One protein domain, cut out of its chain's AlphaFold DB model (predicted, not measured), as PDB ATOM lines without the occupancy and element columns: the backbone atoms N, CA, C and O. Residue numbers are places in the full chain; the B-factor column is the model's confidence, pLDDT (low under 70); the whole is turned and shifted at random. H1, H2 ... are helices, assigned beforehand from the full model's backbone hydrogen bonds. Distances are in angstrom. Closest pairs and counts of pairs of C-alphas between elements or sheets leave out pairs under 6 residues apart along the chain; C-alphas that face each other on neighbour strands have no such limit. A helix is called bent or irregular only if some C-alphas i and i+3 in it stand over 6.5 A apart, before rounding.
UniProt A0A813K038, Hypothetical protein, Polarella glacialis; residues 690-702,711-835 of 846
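Overview. This is residues 690 to 702 and 711 to 835 of the 846 residues of the protein "Hypothetical protein" of Polarella glacialis (UniProt A0A813K038). A loose spread of helices is strung along the bent helix H7: towards one end H1 crosses H6 and packs on H7a, the first arm of H7, while H2 meets H7 around its bend and has the short H3 packed on its far end. H5 is near the second arm, H7b, and little H4 touches no helix. The printed part has 138 residues with seven named helices, H1 to H7 in order along the chain, and no named strand, and its class is all helix. It is only just loose, close to compact, with a radius of gyration of the C-alphas of 17.6 A and spans of 54 by 39 by 23 A.

Along the chain. Find C-alpha 690 at (-88.712, 47.821, -8.626); from there H1 runs through residues 690 to 700. After the cut, pick up H2 at C-alpha 711, (-77.160, 55.590, -25.802), and follow residues 711 to 731 over 31.3 A. Next come H3, residues 742 to 749, H4, residues 762 to 765, and H5, residues 770 to 778. H6, residues 780 to 797, is 25.7 A long. H7, residues 809 to 833, was assigned as one helix by its hydrogen bonds but is bent: C-alphas 822 and 825 are 7.5 A apart. Its arms are H7a, residues 809 to 822, 20.1 A long, and H7b, residues 825 to 833, ending at C-alpha 833, (-67.277, 32.941, 1.553); they stand at a steep tilt of 60 degrees.

Arrangement. Start at H1, which touches residues 784 to 792 of H6, about perpendicular at 79 degrees; the closest C-alphas are those of Thr 694 and Gly 791, 5.3 A apart. H1 also touches H7a, closest at the C-alphas of His 697 and Ser 815, 5.6 A, opposite ways at a steep tilt of 69 degrees, only just short of about perpendicular. H6 and H7a are close but not clearly touching. H2 only just touches H7a, with 3 pairs of C-alphas within 8 A; the closest are Thr 723 and Thr 822, 7.2 A. With residues 726 to 730 H2 touches H7b, the same way at a shallow tilt of 20 degrees; C-alphas 726 and 825 are closest, 7.0 A. With residues 725 to 731 it touches H3, closest at the C-alphas of Ala 729 and Leu 749, 5.2 A. H5 and H7b are near each other; H4 and H6 are apart. In H1, H3, H5, H6, H7a and H7b every O i to N i+4 pair is within hydrogen-bond range, in H2 16 of 17; H4 is too short for such a pair.

Size, cuts and confidence. Look to Val 737 and Pro 799 for the two C-alphas farthest apart, 55.5 A. Residues 703 to 710 are cut out, and C-alphas 702 and 711 are 10.7 A apart across the cut. The links H3 to H4 and H6 to H7 are long. The mean pLDDT of the printed part is 73.8, with 45 residues under 70, among them residues 750 to 774.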
ATOM      1  N   LEU A 690     -87.644  48.065  -7.655       84.56
ATOM      2  CA  LEU A 690     -88.712  47.821  -8.626       84.56
ATOM      3  C   LEU A 690     -88.644  48.819  -9.792       84.56
ATOM      4  O   LEU A 690     -88.684  48.412 -10.953       84.56
ATOM      5  N   LEU A 691     -88.478  50.115  -9.509       84.12
ATOM      6  CA  LEU A 691     -88.363  51.152 -10.536       84.12
ATOM      7  C   LEU A 691     -87.127  50.948 -11.427       84.12
ATOM      8  O   LEU A 691     -87.239  50.960 -12.653       84.12
ATOM      9  N   THR A 692     -85.954  50.748 -10.825       81.94
ATOM     10  CA  THR A 692     -84.678  50.617 -11.550       81.94
ATOM     11  C   THR A 692     -84.622  49.350 -12.396       81.94
ATOM     12  O   THR A 692     -84.253  49.427 -13.567       81.94
ATOM     13  N   LEU A 693     -85.061  48.207 -11.862       83.62
ATOM     14  CA  LEU A 693     -85.138  46.940 -12.594       83.62
ATOM     15  C   LEU A 693     -86.125  47.017 -13.766       83.62
ATOM     16  O   LEU A 693     -85.861  46.488 -14.846       83.62
ATOM     17  N   THR A 694     -87.236  47.734 -13.596       82.31
ATOM     18  CA  THR A 694     -88.210  47.949 -14.676       82.31
ATOM     19  C   THR A 694     -87.652  48.858 -15.770       82.31
ATOM     20  O   THR A 694     -87.797  48.559 -16.954       82.31
ATOM     21  N   LEU A 695     -86.960  49.941 -15.398       80.44
ATOM     22  CA  LEU A 695     -86.263  50.812 -16.352       80.44
ATOM     23  C   LEU A 695     -85.175  50.050 -17.115       80.44
ATOM     24  O   LEU A 695     -85.081  50.175 -18.332       80.44
ATOM     25  N   MET A 696     -84.406  49.215 -16.419       77.62
ATOM     26  CA  MET A 696     -83.388  48.340 -16.998       77.62
ATOM     27  C   MET A 696     -83.997  47.360 -18.010       77.62
ATOM     28  O   MET A 696     -83.468  47.215 -19.111       77.62
ATOM     29  N   HIS A 697     -85.135  46.738 -17.681       81.38
ATOM     30  CA  HIS A 697     -85.869  45.850 -18.588       81.38
ATOM     31  C   HIS A 697     -86.340  46.581 -19.855       81.38
ATOM     32  O   HIS A 697     -86.189  46.063 -20.963       81.38
ATOM     33  N   ILE A 698     -86.856  47.804 -19.702       77.75
ATOM     34  CA  ILE A 698     -87.305  48.646 -20.818       77.75
ATOM     35  C   ILE A 698     -86.120  49.079 -21.693       77.75
ATOM     36  O   ILE A 698     -86.197  48.990 -22.918       77.75
ATOM     37  N   MET A 699     -85.019  49.525 -21.082       74.00
ATOM     38  CA  MET A 699     -83.817  49.968 -21.795       74.00
ATOM     39  C   MET A 699     -83.123  48.812 -22.523       74.00
ATOM     40  O   MET A 699     -82.743  48.964 -23.681       74.00
ATOM     41  N   GLY A 700     -82.988  47.653 -21.872       72.06
ATOM     42  CA  GLY A 700     -82.325  46.474 -22.434       72.06
ATOM     43  C   GLY A 700     -83.079  45.836 -23.605       72.06
ATOM     44  O   GLY A 700     -82.461  45.211 -24.460       72.06
ATOM     45  N   ASN A 701     -84.399  46.029 -23.680       73.31
ATOM     46  CA  ASN A 701     -85.250  45.500 -24.753       73.31
ATOM     47  C   ASN A 701     -85.706  46.567 -25.761       73.31
ATOM     48  O   ASN A 701     -86.600  46.326 -26.578       73.31
ATOM     49  N   TRP A 702     -85.097  47.753 -25.727       71.06
ATOM     50  CA  TRP A 702     -85.442  48.842 -26.633       71.06
ATOM     51  C   TRP A 702     -84.983  48.525 -28.077       71.06
ATOM     52  O   TRP A 702     -83.835  48.129 -28.285       71.06
ATOM     53  N   VAL A 711     -76.499  56.224 -26.957       71.56
ATOM     54  CA  VAL A 711     -77.160  55.590 -25.802       71.56
ATOM     55  C   VAL A 711     -76.586  54.195 -25.547       71.56
ATOM     56  O   VAL A 711     -76.362  53.820 -24.399       71.56
ATOM     57  N   MET A 712     -76.273  53.449 -26.610       70.38
ATOM     58  CA  MET A 712     -75.663  52.122 -26.473       70.38
ATOM     59  C   MET A 712     -74.222  52.203 -25.972       70.38
ATOM     60  O   MET A 712     -73.842  51.442 -25.088       70.38
ATOM     61  N   ILE A 713     -73.436  53.156 -26.484       78.88
ATOM     62  CA  ILE A 713     -72.070  53.387 -25.998       78.88
ATOM     63  C   ILE A 713     -72.108  53.753 -24.509       78.88
ATOM     64  O   ILE A 713     -71.409  53.125 -23.718       78.88
ATOM     65  N   ALA A 714     -72.972  54.684 -24.097       78.62
ATOM     66  CA  ALA A 714     -73.104  55.076 -22.693       78.62
ATOM     67  C   ALA A 714     -73.481  53.901 -21.768       78.62
ATOM     68  O   ALA A 714     -72.906  53.770 -20.689       78.62
ATOM     69  N   ALA A 715     -74.390  53.016 -22.194       73.31
ATOM     70  CA  ALA A 715     -74.771  51.832 -21.420       73.31
ATOM     71  C   ALA A 715     -73.610  50.833 -21.256       73.31
ATOM     72  O   ALA A 715     -73.418  50.287 -20.170       73.31
ATOM     73  N   VAL A 716     -72.804  50.632 -22.305       77.56
ATOM     74  CA  VAL A 716     -71.613  49.769 -22.251       77.56
ATOM     75  C   VAL A 716     -70.548  50.353 -21.317       77.56
ATOM     76  O   VAL A 716     -70.027  49.627 -20.472       77.56
ATOM     77  N   TRP A 717     -70.264  51.659 -21.406       85.19
ATOM     78  CA  TRP A 717     -69.320  52.336 -20.502       85.19
ATOM     79  C   TRP A 717     -69.766  52.264 -19.042       85.19
ATOM     80  O   TRP A 717     -68.953  51.977 -18.166       85.19
ATOM     81  N   LEU A 718     -71.059  52.477 -18.780       81.38
ATOM     82  CA  LEU A 718     -71.620  52.358 -17.438       81.38
ATOM     83  C   LEU A 718     -71.488  50.924 -16.903       81.38
ATOM     84  O   LEU A 718     -71.083  50.738 -15.759       81.38
ATOM     85  N   GLY A 719     -71.759  49.916 -17.739       77.12
ATOM     86  CA  GLY A 719     -71.567  48.509 -17.384       77.12
ATOM     87  C   GLY A 719     -70.114  48.189 -17.021       77.12
ATOM     88  O   GLY A 719     -69.859  47.635 -15.956       77.12
ATOM     89  N   MET A 720     -69.156  48.613 -17.852       82.44
ATOM     90  CA  MET A 720     -67.723  48.412 -17.595       82.44
ATOM     91  C   MET A 720     -67.247  49.118 -16.316       82.44
ATOM     92  O   MET A 720     -66.476  48.542 -15.547       82.44
ATOM     93  N   ALA A 721     -67.726  50.339 -16.052       83.81
ATOM     94  CA  ALA A 721     -67.394  51.082 -14.835       83.81
ATOM     95  C   ALA A 721     -67.907  50.374 -13.570       83.81
ATOM     96  O   ALA A 721     -67.180  50.272 -12.581       83.81
ATOM     97  N   ILE A 722     -69.129  49.834 -13.610       79.94
ATOM     98  CA  ILE A 722     -69.701  49.061 -12.499       79.94
ATOM     99  C   ILE A 722     -68.873  47.793 -12.248       79.94
ATOM    100  O   ILE A 722     -68.522  47.515 -11.101       79.94
ATOM    101  N   THR A 723     -68.489  47.054 -13.293       79.81
ATOM    102  CA  THR A 723     -67.650  45.851 -13.149       79.81
ATOM    103  C   THR A 723     -66.274  46.167 -12.549       79.81
ATOM    104  O   THR A 723     -65.775  45.404 -11.718       79.81
ATOM    105  N   LEU A 724     -65.671  47.309 -12.902       84.12
ATOM    106  CA  LEU A 724     -64.408  47.757 -12.309       84.12
ATOM    107  C   LEU A 724     -64.556  48.047 -10.807       84.12
ATOM    108  O   LEU A 724     -63.750  47.567 -10.011       84.12
ATOM    109  N   LEU A 725     -65.601  48.777 -10.405       83.50
ATOM    110  CA  LEU A 725     -65.859  49.086  -8.992       83.50
ATOM    111  C   LEU A 725     -66.140  47.827  -8.164       83.50
ATOM    112  O   LEU A 725     -65.637  47.707  -7.047       83.50
ATOM    113  N   LEU A 726     -66.874  46.860  -8.728       80.31
ATOM    114  CA  LEU A 726     -67.102  45.555  -8.101       80.31
ATOM    115  C   LEU A 726     -65.795  44.783  -7.902       80.31
ATOM    116  O   LEU A 726     -65.587  44.187  -6.849       80.31
ATOM    117  N   THR A 727     -64.881  44.840  -8.874       81.88
ATOM    118  CA  THR A 727     -63.558  44.208  -8.757       81.88
ATOM    119  C   THR A 727     -62.714  44.881  -7.668       81.88
ATOM    120  O   THR A 727     -62.052  44.197  -6.893       81.88
ATOM    121  N   CYS A 728     -62.783  46.207  -7.529       82.94
ATOM    122  CA  CYS A 728     -62.130  46.923  -6.429       82.94
ATOM    123  C   CYS A 728     -62.694  46.543  -5.051       82.94
ATOM    124  O   CYS A 728     -61.929  46.409  -4.096       82.94
ATOM    125  N   ALA A 729     -64.008  46.320  -4.947       78.50
ATOM    126  CA  ALA A 729     -64.639  45.861  -3.711       78.50
ATOM    127  C   ALA A 729     -64.107  44.483  -3.261       78.50
ATOM    128  O   ALA A 729     -63.917  44.269  -2.065       78.50
ATOM    129  N   VAL A 730     -63.773  43.584  -4.201       79.56
ATOM    130  CA  VAL A 730     -63.161  42.271  -3.902       79.56
ATOM    131  C   VAL A 730     -61.864  42.425  -3.111       79.56
ATOM    132  O   VAL A 730     -61.676  41.732  -2.110       79.56
ATOM    133  N   TYR A 731     -60.977  43.334  -3.527       80.06
ATOM    134  CA  TYR A 731     -59.683  43.532  -2.865       80.06
ATOM    135  C   TYR A 731     -59.832  43.972  -1.402       80.06
ATOM    136  O   TYR A 731     -59.051  43.543  -0.556       80.06
ATOM    137  N   GLY A 732     -60.886  44.729  -1.080       72.31
ATOM    138  CA  GLY A 732     -61.224  45.115   0.292       72.31
ATOM    139  C   GLY A 732     -61.630  43.953   1.207       72.31
ATOM    140  O   GLY A 732     -61.698  44.133   2.418       72.31
ATOM    141  N   THR A 733     -61.896  42.763   0.659       68.75
ATOM    142  CA  THR A 733     -62.247  41.561   1.438       68.75
ATOM    143  C   THR A 733     -61.048  40.667   1.764       68.75
ATOM    144  O   THR A 733     -61.236  39.630   2.408       68.75
ATOM    145  N   LEU A 734     -59.847  41.003   1.283       68.69
ATOM    146  CA  LEU A 734     -58.614  40.288   1.611       68.69
ATOM    147  C   LEU A 734     -58.187  40.609   3.047       68.69
ATOM    148  O   LEU A 734     -58.361  41.736   3.504       68.69
ATOM    149  N   ASP A 735     -57.604  39.626   3.735       60.75
ATOM    150  CA  ASP A 735     -57.160  39.729   5.133       60.75
ATOM    151  C   ASP A 735     -55.817  40.480   5.234       60.75
ATOM    152  O   ASP A 735     -54.787  39.959   5.656       60.75
ATOM    153  N   ILE A 736     -55.811  41.709   4.714       71.62
ATOM    154  CA  ILE A 736     -54.673  42.624   4.674       71.62
ATOM    155  C   ILE A 736     -55.088  43.885   5.428       71.62
ATOM    156  O   ILE A 736     -56.173  44.427   5.218       71.62
ATOM    157  N   VAL A 737     -54.218  44.377   6.310       72.44
ATOM    158  CA  VAL A 737     -54.474  45.604   7.073       72.44
ATOM    159  C   VAL A 737     -54.313  46.815   6.150       72.44
ATOM    160  O   VAL A 737     -53.202  47.278   5.897       72.44
ATOM    161  N   TRP A 738     -55.430  47.325   5.628       75.56
ATOM    162  CA  TRP A 738     -55.455  48.542   4.815       75.56
ATOM    163  C   TRP A 738     -55.360  49.790   5.698       75.56
ATOM    164  O   TRP A 738     -56.108  49.948   6.662       75.56
ATOM    165  N   VAL A 739     -54.468  50.710   5.342       80.12
ATOM    166  CA  VAL A 739     -54.318  52.020   5.996       80.12
ATOM    167  C   VAL A 739     -55.147  53.100   5.276       80.12
ATOM    168  O   VAL A 739     -55.378  52.990   4.066       80.12
ATOM    169  N   PRO A 740     -55.623  54.153   5.973       82.00
ATOM    170  CA  PRO A 740     -56.285  55.295   5.332       82.00
ATOM    171  C   PRO A 740     -55.372  55.958   4.278       82.00
ATOM    172  O   PRO A 740     -54.176  56.089   4.538       82.00
ATOM    173  N   PRO A 741     -55.876  56.386   3.098       77.94
ATOM    174  CA  PRO A 741     -57.285  56.526   2.705       77.94
ATOM    175  C   PRO A 741     -57.898  55.275   2.048       77.94
ATOM    176  O   PRO A 741     -59.103  55.249   1.801       77.94
ATOM    177  N   LEU A 742     -57.096  54.238   1.776       78.25
ATOM    178  CA  LEU A 742     -57.555  53.011   1.115       78.25
ATOM    179  C   LEU A 742     -58.555  52.232   1.975       78.25
ATOM    180  O   LEU A 742     -59.518  51.698   1.438       78.25
ATOM    181  N   SER A 743     -58.386  52.222   3.300       77.00
ATOM    182  CA  SER A 743     -59.357  51.600   4.212       77.00
ATOM    183  C   SER A 743     -60.750  52.226   4.098       77.00
ATOM    184  O   SER A 743     -61.742  51.507   4.012       77.00
ATOM    185  N   HIS A 744     -60.836  53.559   4.021       79.75
ATOM    186  CA  HIS A 744     -62.100  54.272   3.827       79.75
ATOM    187  C   HIS A 744     -62.674  54.049   2.425       79.75
ATOM    188  O   HIS A 744     -63.877  53.849   2.283       79.75
ATOM    189  N   PHE A 745     -61.818  54.034   1.399       82.38
ATOM    190  CA  PHE A 745     -62.215  53.742   0.022       82.38
ATOM    191  C   PHE A 745     -62.814  52.335  -0.119       82.38
ATOM    192  O   PHE A 745     -63.905  52.184  -0.665       82.38
ATOM    193  N   PHE A 746     -62.154  51.309   0.422       79.81
ATOM    194  CA  PHE A 746     -62.663  49.940   0.375       79.81
ATOM    195  C   PHE A 746     -63.913  49.751   1.237       79.81
ATOM    196  O   PHE A 746     -64.848  49.101   0.777       79.81
ATOM    197  N   HIS A 747     -63.997  50.381   2.416       71.75
ATOM    198  CA  HIS A 747     -65.238  50.398   3.197       71.75
ATOM    199  C   HIS A 747     -66.409  51.033   2.433       71.75
ATOM    200  O   HIS A 747     -67.520  50.515   2.491       71.75
ATOM    201  N   ALA A 748     -66.178  52.105   1.668       72.00
ATOM    202  CA  ALA A 748     -67.223  52.722   0.850       72.00
ATOM    203  C   ALA A 748     -67.688  51.814  -0.308       72.00
ATOM    204  O   ALA A 748     -68.860  51.840  -0.684       72.00
ATOM    205  N   LEU A 749     -66.794  50.982  -0.859       74.12
ATOM    206  CA  LEU A 749     -67.107  50.060  -1.959       74.12
ATOM    207  C   LEU A 749     -67.752  48.737  -1.512       74.12
ATOM    208  O   LEU A 749     -68.372  48.070  -2.339       74.12
ATOM    209  N   GLN A 750     -67.675  48.368  -0.227       68.12
ATOM    210  CA  GLN A 750     -68.277  47.132   0.310       68.12
ATOM    211  C   GLN A 750     -69.802  47.044   0.103       68.12
ATOM    212  O   GLN A 750     -70.346  45.941  -0.018       68.12
ATOM    213  N   PHE A 751     -70.492  48.185  -0.020       67.06
ATOM    214  CA  PHE A 751     -71.914  48.232  -0.380       67.06
ATOM    215  C   PHE A 751     -72.195  47.564  -1.739       67.06
ATOM    216  O   PHE A 751     -73.179  46.840  -1.882       67.06
ATOM    217  N   LEU A 752     -71.304  47.736  -2.723       66.19
ATOM    218  CA  LEU A 752     -71.459  47.154  -4.062       66.19
ATOM    219  C   LEU A 752     -71.250  45.629  -4.065       66.19
ATOM    220  O   LEU A 752     -71.811  44.932  -4.908       66.19
ATOM    221  N   SER A 753     -70.489  45.092  -3.104       64.44
ATOM    222  CA  SER A 753     -70.278  43.646  -2.942       64.44
ATOM    223  C   SER A 753     -71.378  42.924  -2.148       64.44
ATOM    224  O   SER A 753     -71.251  41.724  -1.914       64.44
ATOM    225  N   PHE A 754     -72.455  43.618  -1.750       61.91
ATOM    226  CA  PHE A 754     -73.548  43.069  -0.932       61.91
ATOM    227  C   PHE A 754     -73.075  42.441   0.397       61.91
ATOM    228  O   PHE A 754     -73.523  41.356   0.784       61.91
ATOM    229  N   ASP A 755     -72.169  43.114   1.118       61.16
ATOM    230  CA  ASP A 755     -71.814  42.695   2.478       61.16
ATOM    231  C   ASP A 755     -72.981  42.981   3.442       61.16
ATOM    232  O   ASP A 755     -73.389  44.122   3.669       61.16
ATOM    233  N   MET A 756     -73.539  41.913   4.011       56.47
ATOM    234  CA  MET A 756     -74.734  41.947   4.858       56.47
ATOM    235  C   MET A 756     -74.467  42.552   6.243       56.47
ATOM    236  O   MET A 756     -75.425  42.894   6.938       56.47
ATOM    237  N   ASN A 757     -73.195  42.716   6.626       55.09
ATOM    238  CA  ASN A 757     -72.813  43.384   7.870       55.09
ATOM    239  C   ASN A 757     -73.059  44.899   7.821       55.09
ATOM    240  O   ASN A 757     -73.272  45.510   8.861       55.09
ATOM    241  N   PHE A 758     -73.073  45.506   6.628       55.75
ATOM    242  CA  PHE A 758     -73.344  46.937   6.461       55.75
ATOM    243  C   PHE A 758     -74.845  47.267   6.510       55.75
ATOM    244  O   PHE A 758     -75.237  48.343   6.945       55.75
ATOM    245  N   MET A 759     -75.705  46.337   6.079       56.62
ATOM    246  CA  MET A 759     -77.160  46.548   5.991       56.62
ATOM    247  C   MET A 759     -77.916  46.205   7.290       56.62
ATOM    248  O   MET A 759     -79.141  46.124   7.265       56.62
ATOM    249  N   ASN A 760     -77.215  45.974   8.411       61.28
ATOM    250  CA  ASN A 760     -77.795  45.629   9.721       61.28
ATOM    251  C   ASN A 760     -78.885  44.535   9.646       61.28
ATOM    252  O   ASN A 760     -79.911  44.585  10.324       61.28
ATOM    253  N   MET A 761     -78.667  43.522   8.801       57.22
ATOM    254  CA  MET A 761     -79.691  42.525   8.452       57.22
ATOM    255  C   MET A 761     -80.064  41.585   9.608       57.22
ATOM    256  O   MET A 761     -81.148  40.997   9.596       57.22
ATOM    257  N   THR A 762     -79.210  41.464  10.631       61.84
ATOM    258  CA  THR A 762     -79.522  40.735  11.873       61.84
ATOM    259  C   THR A 762     -80.729  41.328  12.600       61.84
ATOM    260  O   THR A 762     -81.493  40.578  13.202       61.84
ATOM    261  N   CYS A 763     -80.955  42.639  12.475       64.75
ATOM    262  CA  CYS A 763     -82.075  43.338  13.103       64.75
ATOM    263  C   CYS A 763     -83.441  43.024  12.467       64.75
ATOM    264  O   CYS A 763     -84.466  43.211  13.111       64.75
ATOM    265  N   MET A 764     -83.476  42.547  11.217       60.75
ATOM    266  CA  MET A 764     -84.722  42.277  10.479       60.75
ATOM    267  C   MET A 764     -85.117  40.804  10.480       60.75
ATOM    268  O   MET A 764     -86.292  40.473  10.594       60.75
ATOM    269  N   ILE A 765     -84.138  39.913  10.306       62.72
ATOM    270  CA  ILE A 765     -84.398  38.472  10.179       62.72
ATOM    271  C   ILE A 765     -84.559  37.846  11.577       62.72
ATOM    272  O   ILE A 765     -85.080  36.741  11.707       62.72
ATOM    273  N   GLY A 766     -84.109  38.535  12.637       58.28
ATOM    274  CA  GLY A 766     -84.153  38.046  14.021       58.28
ATOM    275  C   GLY A 766     -83.270  36.817  14.267       58.28
ATOM    276  O   GLY A 766     -83.156  36.342  15.394       58.28
ATOM    277  N   SER A 767     -82.617  36.306  13.221       58.84
ATOM    278  CA  SER A 767     -81.781  35.120  13.257       58.84
ATOM    279  C   SER A 767     -80.339  35.451  12.904       58.84
ATOM    280  O   SER A 767     -80.059  36.057  11.867       58.84
ATOM    281  N   THR A 768     -79.419  34.948  13.710       57.62
ATOM    282  CA  THR A 768     -77.972  34.987  13.471       57.62
ATOM    283  C   THR A 768     -77.463  33.719  12.774       57.62
ATOM    284  O   THR A 768     -76.258  33.523  12.643       57.62
ATOM    285  N   SER A 769     -78.366  32.845  12.307       63.88
ATOM    286  CA  SER A 769     -77.994  31.593  11.649       63.88
ATOM    287  C   SER A 769     -77.327  31.852  10.299       63.88
ATOM    288  O   SER A 769     -77.921  32.434   9.385       63.88
ATOM    289  N   ILE A 770     -76.105  31.333  10.155       63.47
ATOM    290  CA  ILE A 770     -75.306  31.383   8.921       63.47
ATOM    291  C   ILE A 770     -76.101  30.812   7.737       63.47
ATOM    292  O   ILE A 770     -76.061  31.355   6.633       63.47
ATOM    293  N   VAL A 771     -76.882  29.752   7.974       68.94
ATOM    294  CA  VAL A 771     -77.680  29.077   6.940       68.94
ATOM    295  C   VAL A 771     -78.821  29.967   6.446       68.94
ATOM    296  O   VAL A 771     -79.042  30.063   5.242       68.94
ATOM    297  N   GLN A 772     -79.523  30.664   7.341       66.50
ATOM    298  CA  GLN A 772     -80.630  31.547   6.952       66.50
ATOM    299  C   GLN A 772     -80.128  32.778   6.193       66.50
ATOM    300  O   GLN A 772     -80.720  33.157   5.180       66.50
ATOM    301  N   MET A 773     -78.989  33.343   6.605       65.56
ATOM    302  CA  MET A 773     -78.332  34.413   5.849       65.56
ATOM    303  C   MET A 773     -77.893  33.942   4.456       65.56
ATOM    304  O   MET A 773     -78.020  34.689   3.485       65.56
ATOM    305  N   TYR A 774     -77.412  32.703   4.332       67.38
ATOM    306  CA  TYR A 774     -77.033  32.111   3.049       67.38
ATOM    307  C   TYR A 774     -78.241  31.838   2.132       67.38
ATOM    308  O   TYR A 774     -78.197  32.153   0.943       67.38
ATOM    309  N   ILE A 775     -79.353  31.329   2.671       72.88
ATOM    310  CA  ILE A 775     -80.592  31.099   1.907       72.88
ATOM    311  C   ILE A 775     -81.175  32.421   1.396       72.88
ATOM    312  O   ILE A 775     -81.547  32.518   0.228       72.88
ATOM    313  N   PHE A 776     -81.213  33.460   2.235       69.81
ATOM    314  CA  PHE A 776     -81.676  34.783   1.813       69.81
ATOM    315  C   PHE A 776     -80.840  35.329   0.646       69.81
ATOM    316  O   PHE A 776     -81.382  35.825  -0.340       69.81
ATOM    317  N   LYS A 777     -79.514  35.168   0.726       65.69
ATOM    318  CA  LYS A 777     -78.581  35.531  -0.346       65.69
ATOM    319  C   LYS A 777     -78.882  34.797  -1.664       65.69
ATOM    320  O   LYS A 777     -78.859  35.425  -2.718       65.69
ATOM    321  N   LEU A 778     -79.216  33.504  -1.619       70.12
ATOM    322  CA  LEU A 778     -79.595  32.719  -2.807       70.12
ATOM    323  C   LEU A 778     -80.906  33.196  -3.457       70.12
ATOM    324  O   LEU A 778     -81.047  33.139  -4.678       70.12
ATOM    325  N   LEU A 779     -81.857  33.693  -2.663       76.31
ATOM    326  CA  LEU A 779     -83.166  34.155  -3.142       76.31
ATOM    327  C   LEU A 779     -83.135  35.549  -3.797       76.31
ATOM    328  O   LEU A 779     -84.136  35.981  -4.374       76.31
ATOM    329  N   PHE A 780     -81.994  36.243  -3.788       75.81
ATOM    330  CA  PHE A 780     -81.863  37.576  -4.380       75.81
ATOM    331  C   PHE A 780     -82.100  37.595  -5.901       75.81
ATOM    332  O   PHE A 780     -82.843  38.431  -6.409       75.81
ATOM    333  N   PHE A 781     -81.526  36.652  -6.654       78.00
ATOM    334  CA  PHE A 781     -81.718  36.605  -8.110       78.00
ATOM    335  C   PHE A 781     -83.164  36.243  -8.510       78.00
ATOM    336  O   PHE A 781     -83.752  36.975  -9.311       78.00
ATOM    337  N   PRO A 782     -83.800  35.210  -7.917       82.75
ATOM    338  CA  PRO A 782     -85.222  34.940  -8.129       82.75
ATOM    339  C   PRO A 782     -86.132  36.129  -7.797       82.75
ATOM    340  O   PRO A 782     -87.069  36.407  -8.546       82.75
ATOM    341  N   THR A 783     -85.857  36.855  -6.707       82.50
ATOM    342  CA  THR A 783     -86.656  38.032  -6.330       82.50
ATOM    343  C   THR A 783     -86.442  39.201  -7.290       82.50
ATOM    344  O   THR A 783     -87.421  39.836  -7.674       82.50
ATOM    345  N   ALA A 784     -85.219  39.442  -7.771       79.94
ATOM    346  CA  ALA A 784     -84.954  40.436  -8.814       79.94
ATOM    347  C   ALA A 784     -85.696  40.105 -10.123       79.94
ATOM    348  O   ALA A 784     -86.347  40.980 -10.693       79.94
ATOM    349  N   CYS A 785     -85.683  38.836 -10.553       83.12
ATOM    350  CA  CYS A 785     -86.459  38.364 -11.703       83.12
ATOM    351  C   CYS A 785     -87.970  38.567 -11.505       83.12
ATOM    352  O   CYS A 785     -88.665  39.042 -12.408       83.12
ATOM    353  N   PHE A 786     -88.485  38.260 -10.313       85.81
ATOM    354  CA  PHE A 786     -89.887  38.488  -9.971       85.81
ATOM    355  C   PHE A 786     -90.253  39.978 -10.017       85.81
ATOM    356  O   PHE A 786     -91.266  40.336 -10.617       85.81
ATOM    357  N   MET A 787     -89.405  40.855  -9.470       84.88
ATOM    358  CA  MET A 787     -89.608  42.307  -9.508       84.88
ATOM    359  C   MET A 787     -89.577  42.856 -10.937       84.88
ATOM    360  O   MET A 787     -90.417  43.688 -11.273       84.88
ATOM    361  N   THR A 788     -88.698  42.360 -11.818       83.31
ATOM    362  CA  THR A 788     -88.751  42.728 -13.246       83.31
ATOM    363  C   THR A 788     -90.069  42.323 -13.903       83.31
ATOM    364  O   THR A 788     -90.641  43.114 -14.654       83.31
ATOM    365  N   CYS A 789     -90.593  41.129 -13.607       83.56
ATOM    366  CA  CYS A 789     -91.884  40.684 -14.134       83.56
ATOM    367  C   CYS A 789     -93.035  41.547 -13.604       83.56
ATOM    368  O   CYS A 789     -93.849  42.030 -14.391       83.56
ATOM    369  N   LEU A 790     -93.073  41.787 -12.289       85.50
ATOM    370  CA  LEU A 790     -94.085  42.612 -11.628       85.50
ATOM    371  C   LEU A 790     -94.075  44.045 -12.173       85.50
ATOM    372  O   LEU A 790     -95.113  44.578 -12.559       85.50
ATOM    373  N   GLY A 791     -92.894  44.652 -12.262       83.94
ATOM    374  CA  GLY A 791     -92.710  45.992 -12.801       83.94
ATOM    375  C   GLY A 791     -93.106  46.101 -14.273       83.94
ATOM    376  O   GLY A 791     -93.808  47.035 -14.661       83.94
ATOM    377  N   SER A 792     -92.764  45.098 -15.089       80.12
ATOM    378  CA  SER A 792     -93.206  45.039 -16.485       80.12
ATOM    379  C   SER A 792     -94.728  44.889 -16.606       80.12
ATOM    380  O   SER A 792     -95.326  45.528 -17.470       80.12
ATOM    381  N   MET A 793     -95.378  44.109 -15.733       81.44
ATOM    382  CA  MET A 793     -96.844  44.003 -15.686       81.44
ATOM    383  C   MET A 793     -97.502  45.336 -15.305       81.44
ATOM    384  O   MET A 793     -98.460  45.757 -15.958       81.44
ATOM    385  N   LEU A 794     -96.958  46.042 -14.308       81.44
ATOM    386  CA  LEU A 794     -97.424  47.378 -13.918       81.44
ATOM    387  C   LEU A 794     -97.257  48.392 -15.062       81.44
ATOM    388  O   LEU A 794     -98.159  49.184 -15.336       81.44
ATOM    389  N   CYS A 795     -96.142  48.342 -15.795       78.19
ATOM    390  CA  CYS A 795     -95.937  49.178 -16.977       78.19
ATOM    391  C   CYS A 795     -96.845  48.800 -18.154       78.19
ATOM    392  O   CYS A 795     -97.236  49.684 -18.919       78.19
ATOM    393  N   PHE A 796     -97.222  47.528 -18.292       73.44
ATOM    394  CA  PHE A 796     -98.173  47.080 -19.308       73.44
ATOM    395  C   PHE A 796     -99.593  47.613 -19.056       73.44
ATOM    396  O   PHE A 796    -100.308  47.922 -20.012       73.44
ATOM    397  N   ALA A 797     -99.974  47.792 -17.785       75.25
ATOM    398  CA  ALA A 797    -101.243  48.409 -17.394       75.25
ATOM    399  C   ALA A 797    -101.320  49.911 -17.746       75.25
ATOM    400  O   ALA A 797    -102.413  50.450 -17.921       75.25
ATOM    401  N   MET A 798    -100.178  50.590 -17.909       78.75
ATOM    402  CA  MET A 798    -100.118  52.007 -18.278       78.75
ATOM    403  C   MET A 798    -100.117  52.200 -19.811       78.75
ATOM    404  O   MET A 798     -99.168  51.782 -20.481       78.75
ATOM    405  N   PRO A 799    -101.095  52.921 -20.404       69.88
ATOM    406  CA  PRO A 799    -101.233  53.057 -21.863       69.88
ATOM    407  C   PRO A 799     -99.997  53.627 -22.576       69.88
ATOM    408  O   PRO A 799     -99.710  53.249 -23.710       69.88
ATOM    409  N   ARG A 800     -99.245  54.518 -21.908       68.38
ATOM    410  CA  ARG A 800     -98.014  55.134 -22.441       68.38
ATOM    411  C   ARG A 800     -96.811  54.182 -22.455       68.38
ATOM    412  O   ARG A 800     -95.951  54.322 -23.319       68.38
ATOM    413  N   CYS A 801     -96.759  53.216 -21.536       65.62
ATOM    414  CA  CYS A 801     -95.616  52.312 -21.354       65.62
ATOM    415  C   CYS A 801     -95.853  50.918 -21.961       65.62
ATOM    416  O   CYS A 801     -94.896  50.187 -22.215       65.62
ATOM    417  N   ARG A 802     -97.110  50.581 -22.287       67.50
ATOM    418  CA  ARG A 802     -97.545  49.294 -22.855       67.50
ATOM    419  C   ARG A 802     -96.762  48.837 -24.091       67.50
ATOM    420  O   ARG A 802     -96.607  47.640 -24.306       67.50
ATOM    421  N   ARG A 803     -96.243  49.769 -24.899       64.88
ATOM    422  CA  ARG A 803     -95.463  49.460 -26.111       64.88
ATOM    423  C   ARG A 803     -94.030  48.984 -25.819       64.88
ATOM    424  O   ARG A 803     -93.411  48.400 -26.702       64.88
ATOM    425  N   PHE A 804     -93.511  49.241 -24.618       62.78
ATOM    426  CA  PHE A 804     -92.104  49.025 -24.262       62.78
ATOM    427  C   PHE A 804     -91.890  47.961 -23.170       62.78
ATOM    428  O   PHE A 804     -90.757  47.558 -22.944       62.78
ATOM    429  N   ALA A 805     -92.960  47.486 -22.524       65.06
ATOM    430  CA  ALA A 805     -92.927  46.530 -21.409       65.06
ATOM    431  C   ALA A 805     -93.481  45.142 -21.806       65.06
ATOM    432  O   ALA A 805     -94.351  44.579 -21.137       65.06
ATOM    433  N   GLY A 806     -93.054  44.627 -22.964       68.62
ATOM    434  CA  GLY A 806     -93.523  43.347 -23.498       68.62
ATOM    435  C   GLY A 806     -92.844  42.146 -22.833       68.62
ATOM    436  O   GLY A 806     -91.640  41.959 -22.976       68.62
ATOM    437  N   LEU A 807     -93.633  41.283 -22.187       73.88
ATOM    438  CA  LEU A 807     -93.187  40.039 -21.540       73.88
ATOM    439  C   LEU A 807     -92.999  38.891 -22.550       73.88
ATOM    440  O   LEU A 807     -93.606  37.829 -22.435       73.88
ATOM    441  N   ASN A 808     -92.166  39.104 -23.567       80.69
ATOM    442  CA  ASN A 808     -91.817  38.045 -24.513       80.69
ATOM    443  C   ASN A 808     -90.642  37.222 -23.971       80.69
ATOM    444  O   ASN A 808     -89.732  37.775 -23.353       80.69
ATOM    445  N   TRP A 809     -90.611  35.919 -24.264       77.94
ATOM    446  CA  TRP A 809     -89.533  35.031 -23.805       77.94
ATOM    447  C   TRP A 809     -88.114  35.541 -24.144       77.94
ATOM    448  O   TRP A 809     -87.280  35.583 -23.240       77.94
ATOM    449  N   PRO A 810     -87.832  36.060 -25.361       80.81
ATOM    450  CA  PRO A 810     -86.520  36.639 -25.666       80.81
ATOM    451  C   PRO A 810     -86.202  37.899 -24.848       80.81
ATOM    452  O   PRO A 810     -85.058  38.120 -24.463       80.81
ATOM    453  N   ALA A 811     -87.215  38.718 -24.547       77.00
ATOM    454  CA  ALA A 811     -87.042  39.951 -23.782       77.00
ATOM    455  C   ALA A 811     -86.731  39.664 -22.305       77.00
ATOM    456  O   ALA A 811     -85.882  40.318 -21.696       77.00
ATOM    457  N   LEU A 812     -87.383  38.642 -21.743       78.88
ATOM    458  CA  LEU A 812     -87.093  38.132 -20.406       78.88
ATOM    459  C   LEU A 812     -85.700  37.502 -20.336       78.88
ATOM    460  O   LEU A 812     -84.962  37.785 -19.396       78.88
ATOM    461  N   GLN A 813     -85.306  36.721 -21.345       82.12
ATOM    462  CA  GLN A 813     -83.973  36.120 -21.413       82.12
ATOM    463  C   GLN A 813     -82.863  37.182 -21.486       82.12
ATOM    464  O   GLN A 813     -81.862  37.063 -20.781       82.12
ATOM    465  N   ASN A 814     -83.059  38.254 -22.260       80.12
ATOM    466  CA  ASN A 814     -82.118  39.376 -22.326       80.12
ATOM    467  C   ASN A 814     -81.978  40.091 -20.977       80.12
ATOM    468  O   ASN A 814     -80.866  40.377 -20.535       80.12
ATOM    469  N   SER A 815     -83.094  40.361 -20.296       82.25
ATOM    470  CA  SER A 815     -83.062  41.009 -18.981       82.25
ATOM    471  C   SER A 815     -82.469  40.115 -17.899       82.25
ATOM    472  O   SER A 815     -81.680  40.599 -17.094       82.25
ATOM    473  N   ALA A 816     -82.773  38.817 -17.911       82.06
ATOM    474  CA  ALA A 816     -82.165  37.847 -17.005       82.06
ATOM    475  C   ALA A 816     -80.654  37.713 -17.247       82.06
ATOM    476  O   ALA A 816     -79.885  37.688 -16.293       82.06
ATOM    477  N   GLY A 817     -80.215  37.689 -18.510       81.06
ATOM    478  CA  GLY A 817     -78.795  37.667 -18.868       81.06
ATOM    479  C   GLY A 817     -78.055  38.929 -18.422       81.06
ATOM    480  O   GLY A 817     -76.971  38.838 -17.849       81.06
ATOM    481  N   PHE A 818     -78.662  40.104 -18.610       78.38
ATOM    482  CA  PHE A 818     -78.086  41.369 -18.155       78.38
ATOM    483  C   PHE A 818     -78.001  41.430 -16.622       78.38
ATOM    484  O   PHE A 818     -76.939  41.749 -16.091       78.38
ATOM    485  N   LEU A 819     -79.061  41.025 -15.911       78.88
ATOM    486  CA  LEU A 819     -79.057  40.903 -14.449       78.88
ATOM    487  C   LEU A 819     -77.994  39.926 -13.951       78.88
ATOM    488  O   LEU A 819     -77.267  40.249 -13.020       78.88
ATOM    489  N   MET A 820     -77.869  38.758 -14.582       79.56
ATOM    490  CA  MET A 820     -76.857  37.773 -14.210       79.56
ATOM    491  C   MET A 820     -75.444  38.329 -14.417       79.56
ATOM    492  O   MET A 820     -74.587  38.142 -13.561       79.56
ATOM    493  N   SER A 821     -75.201  39.069 -15.505       76.88
ATOM    494  CA  SER A 821     -73.889  39.669 -15.779       76.88
ATOM    495  C   SER A 821     -73.475  40.731 -14.752       76.88
ATOM    496  O   SER A 821     -72.303  40.794 -14.386       76.88
ATOM    497  N   THR A 822     -74.418  41.534 -14.245       72.94
ATOM    498  CA  THR A 822     -74.115  42.604 -13.283       72.94
ATOM    499  C   THR A 822     -73.863  42.075 -11.876       72.94
ATOM    500  O   THR A 822     -73.058  42.651 -11.149       72.94
ATOM    501  N   ILE A 823     -74.499  40.966 -11.494       74.62
ATOM    502  CA  ILE A 823     -74.372  40.382 -10.150       74.62
ATOM    503  C   ILE A 823     -73.401  39.192 -10.085       74.62
ATOM    504  O   ILE A 823     -73.135  38.695  -8.993       74.62
ATOM    505  N   PHE A 824     -72.853  38.734 -11.218       78.44
ATOM    506  CA  PHE A 824     -72.000  37.540 -11.300       78.44
ATOM    507  C   PHE A 824     -70.802  37.582 -10.341       78.44
ATOM    508  O   PHE A 824     -70.538  36.603  -9.640       78.44
ATOM    509  N   VAL A 825     -70.093  38.715 -10.277       76.12
ATOM    510  CA  VAL A 825     -68.928  38.892  -9.390       76.12
ATOM    511  C   VAL A 825     -69.351  38.800  -7.924       76.12
ATOM    512  O   VAL A 825     -68.721  38.086  -7.146       76.12
ATOM    513  N   SER A 826     -70.459  39.451  -7.564       72.75
ATOM    514  CA  SER A 826     -71.003  39.412  -6.208       72.75
ATOM    515  C   SER A 826     -71.436  37.996  -5.818       72.75
ATOM    516  O   SER A 826     -71.003  37.497  -4.783       72.75
ATOM    517  N   ILE A 827     -72.184  37.287  -6.674       72.69
ATOM    518  CA  ILE A 827     -72.591  35.891  -6.427       72.69
ATOM    519  C   ILE A 827     -71.369  34.968  -6.299       72.69
ATOM    520  O   ILE A 827     -71.333  34.106  -5.418       72.69
ATOM    521  N   SER A 828     -70.343  35.166  -7.130       75.69
ATOM    522  CA  SER A 828     -69.113  34.367  -7.084       75.69
ATOM    523  C   SER A 828     -68.378  34.540  -5.751       75.69
ATOM    524  O   SER A 828     -68.045  33.545  -5.106       75.69
ATOM    525  N   LEU A 829     -68.209  35.776  -5.265       69.69
ATOM    526  CA  LEU A 829     -67.636  36.043  -3.935       69.69
ATOM    527  C   LEU A 829     -68.449  35.392  -2.817       69.69
ATOM    528  O   LEU A 829     -67.886  34.809  -1.891       69.69
ATOM    529  N   MET A 830     -69.775  35.470  -2.918       66.38
ATOM    530  CA  MET A 830     -70.688  34.914  -1.923       66.38
ATOM    531  C   MET A 830     -70.581  33.387  -1.852       66.38
ATOM    532  O   MET A 830     -70.577  32.836  -0.752       66.38
ATOM    533  N   SER A 831     -70.425  32.708  -2.993       68.38
ATOM    534  CA  SER A 831     -70.232  31.251  -3.040       68.38
ATOM    535  C   SER A 831     -68.911  30.799  -2.405       68.38
ATOM    536  O   SER A 831     -68.842  29.726  -1.811       68.38
ATOM    537  N   LEU A 832     -67.877  31.646  -2.457       69.06
ATOM    538  CA  LEU A 832     -66.552  31.358  -1.908       69.06
ATOM    539  C   LEU A 832     -66.416  31.718  -0.417       69.06
ATOM    540  O   LEU A 832     -65.480  31.258   0.235       69.06
ATOM    541  N   GLN A 833     -67.345  32.494   0.155       65.06
ATOM    542  CA  GLN A 833     -67.277  32.941   1.553       65.06
ATOM    543  C   GLN A 833     -67.309  31.770   2.555       65.06
ATOM    544  O   GLN A 833     -66.592  31.813   3.551       65.06
ATOM    545  N   GLY A 834     -68.080  30.712   2.280       59.12
ATOM    546  CA  GLY A 834     -68.145  29.512   3.129       59.12
ATOM    547  C   GLY A 834     -66.873  28.652   3.111       59.12
ATOM    548  O   GLY A 834     -66.654  27.870   4.029       59.12
ATOM    549  N   PHE A 835     -66.015  28.828   2.100       59.91
ATOM    550  CA  PHE A 835     -64.740  28.117   1.949       59.91
ATOM    551  C   PHE A 835     -63.544  28.896   2.504       59.91
ATOM    552  O   PHE A 835     -62.409  28.427   2.425       59.91
TER     553      PHE A 835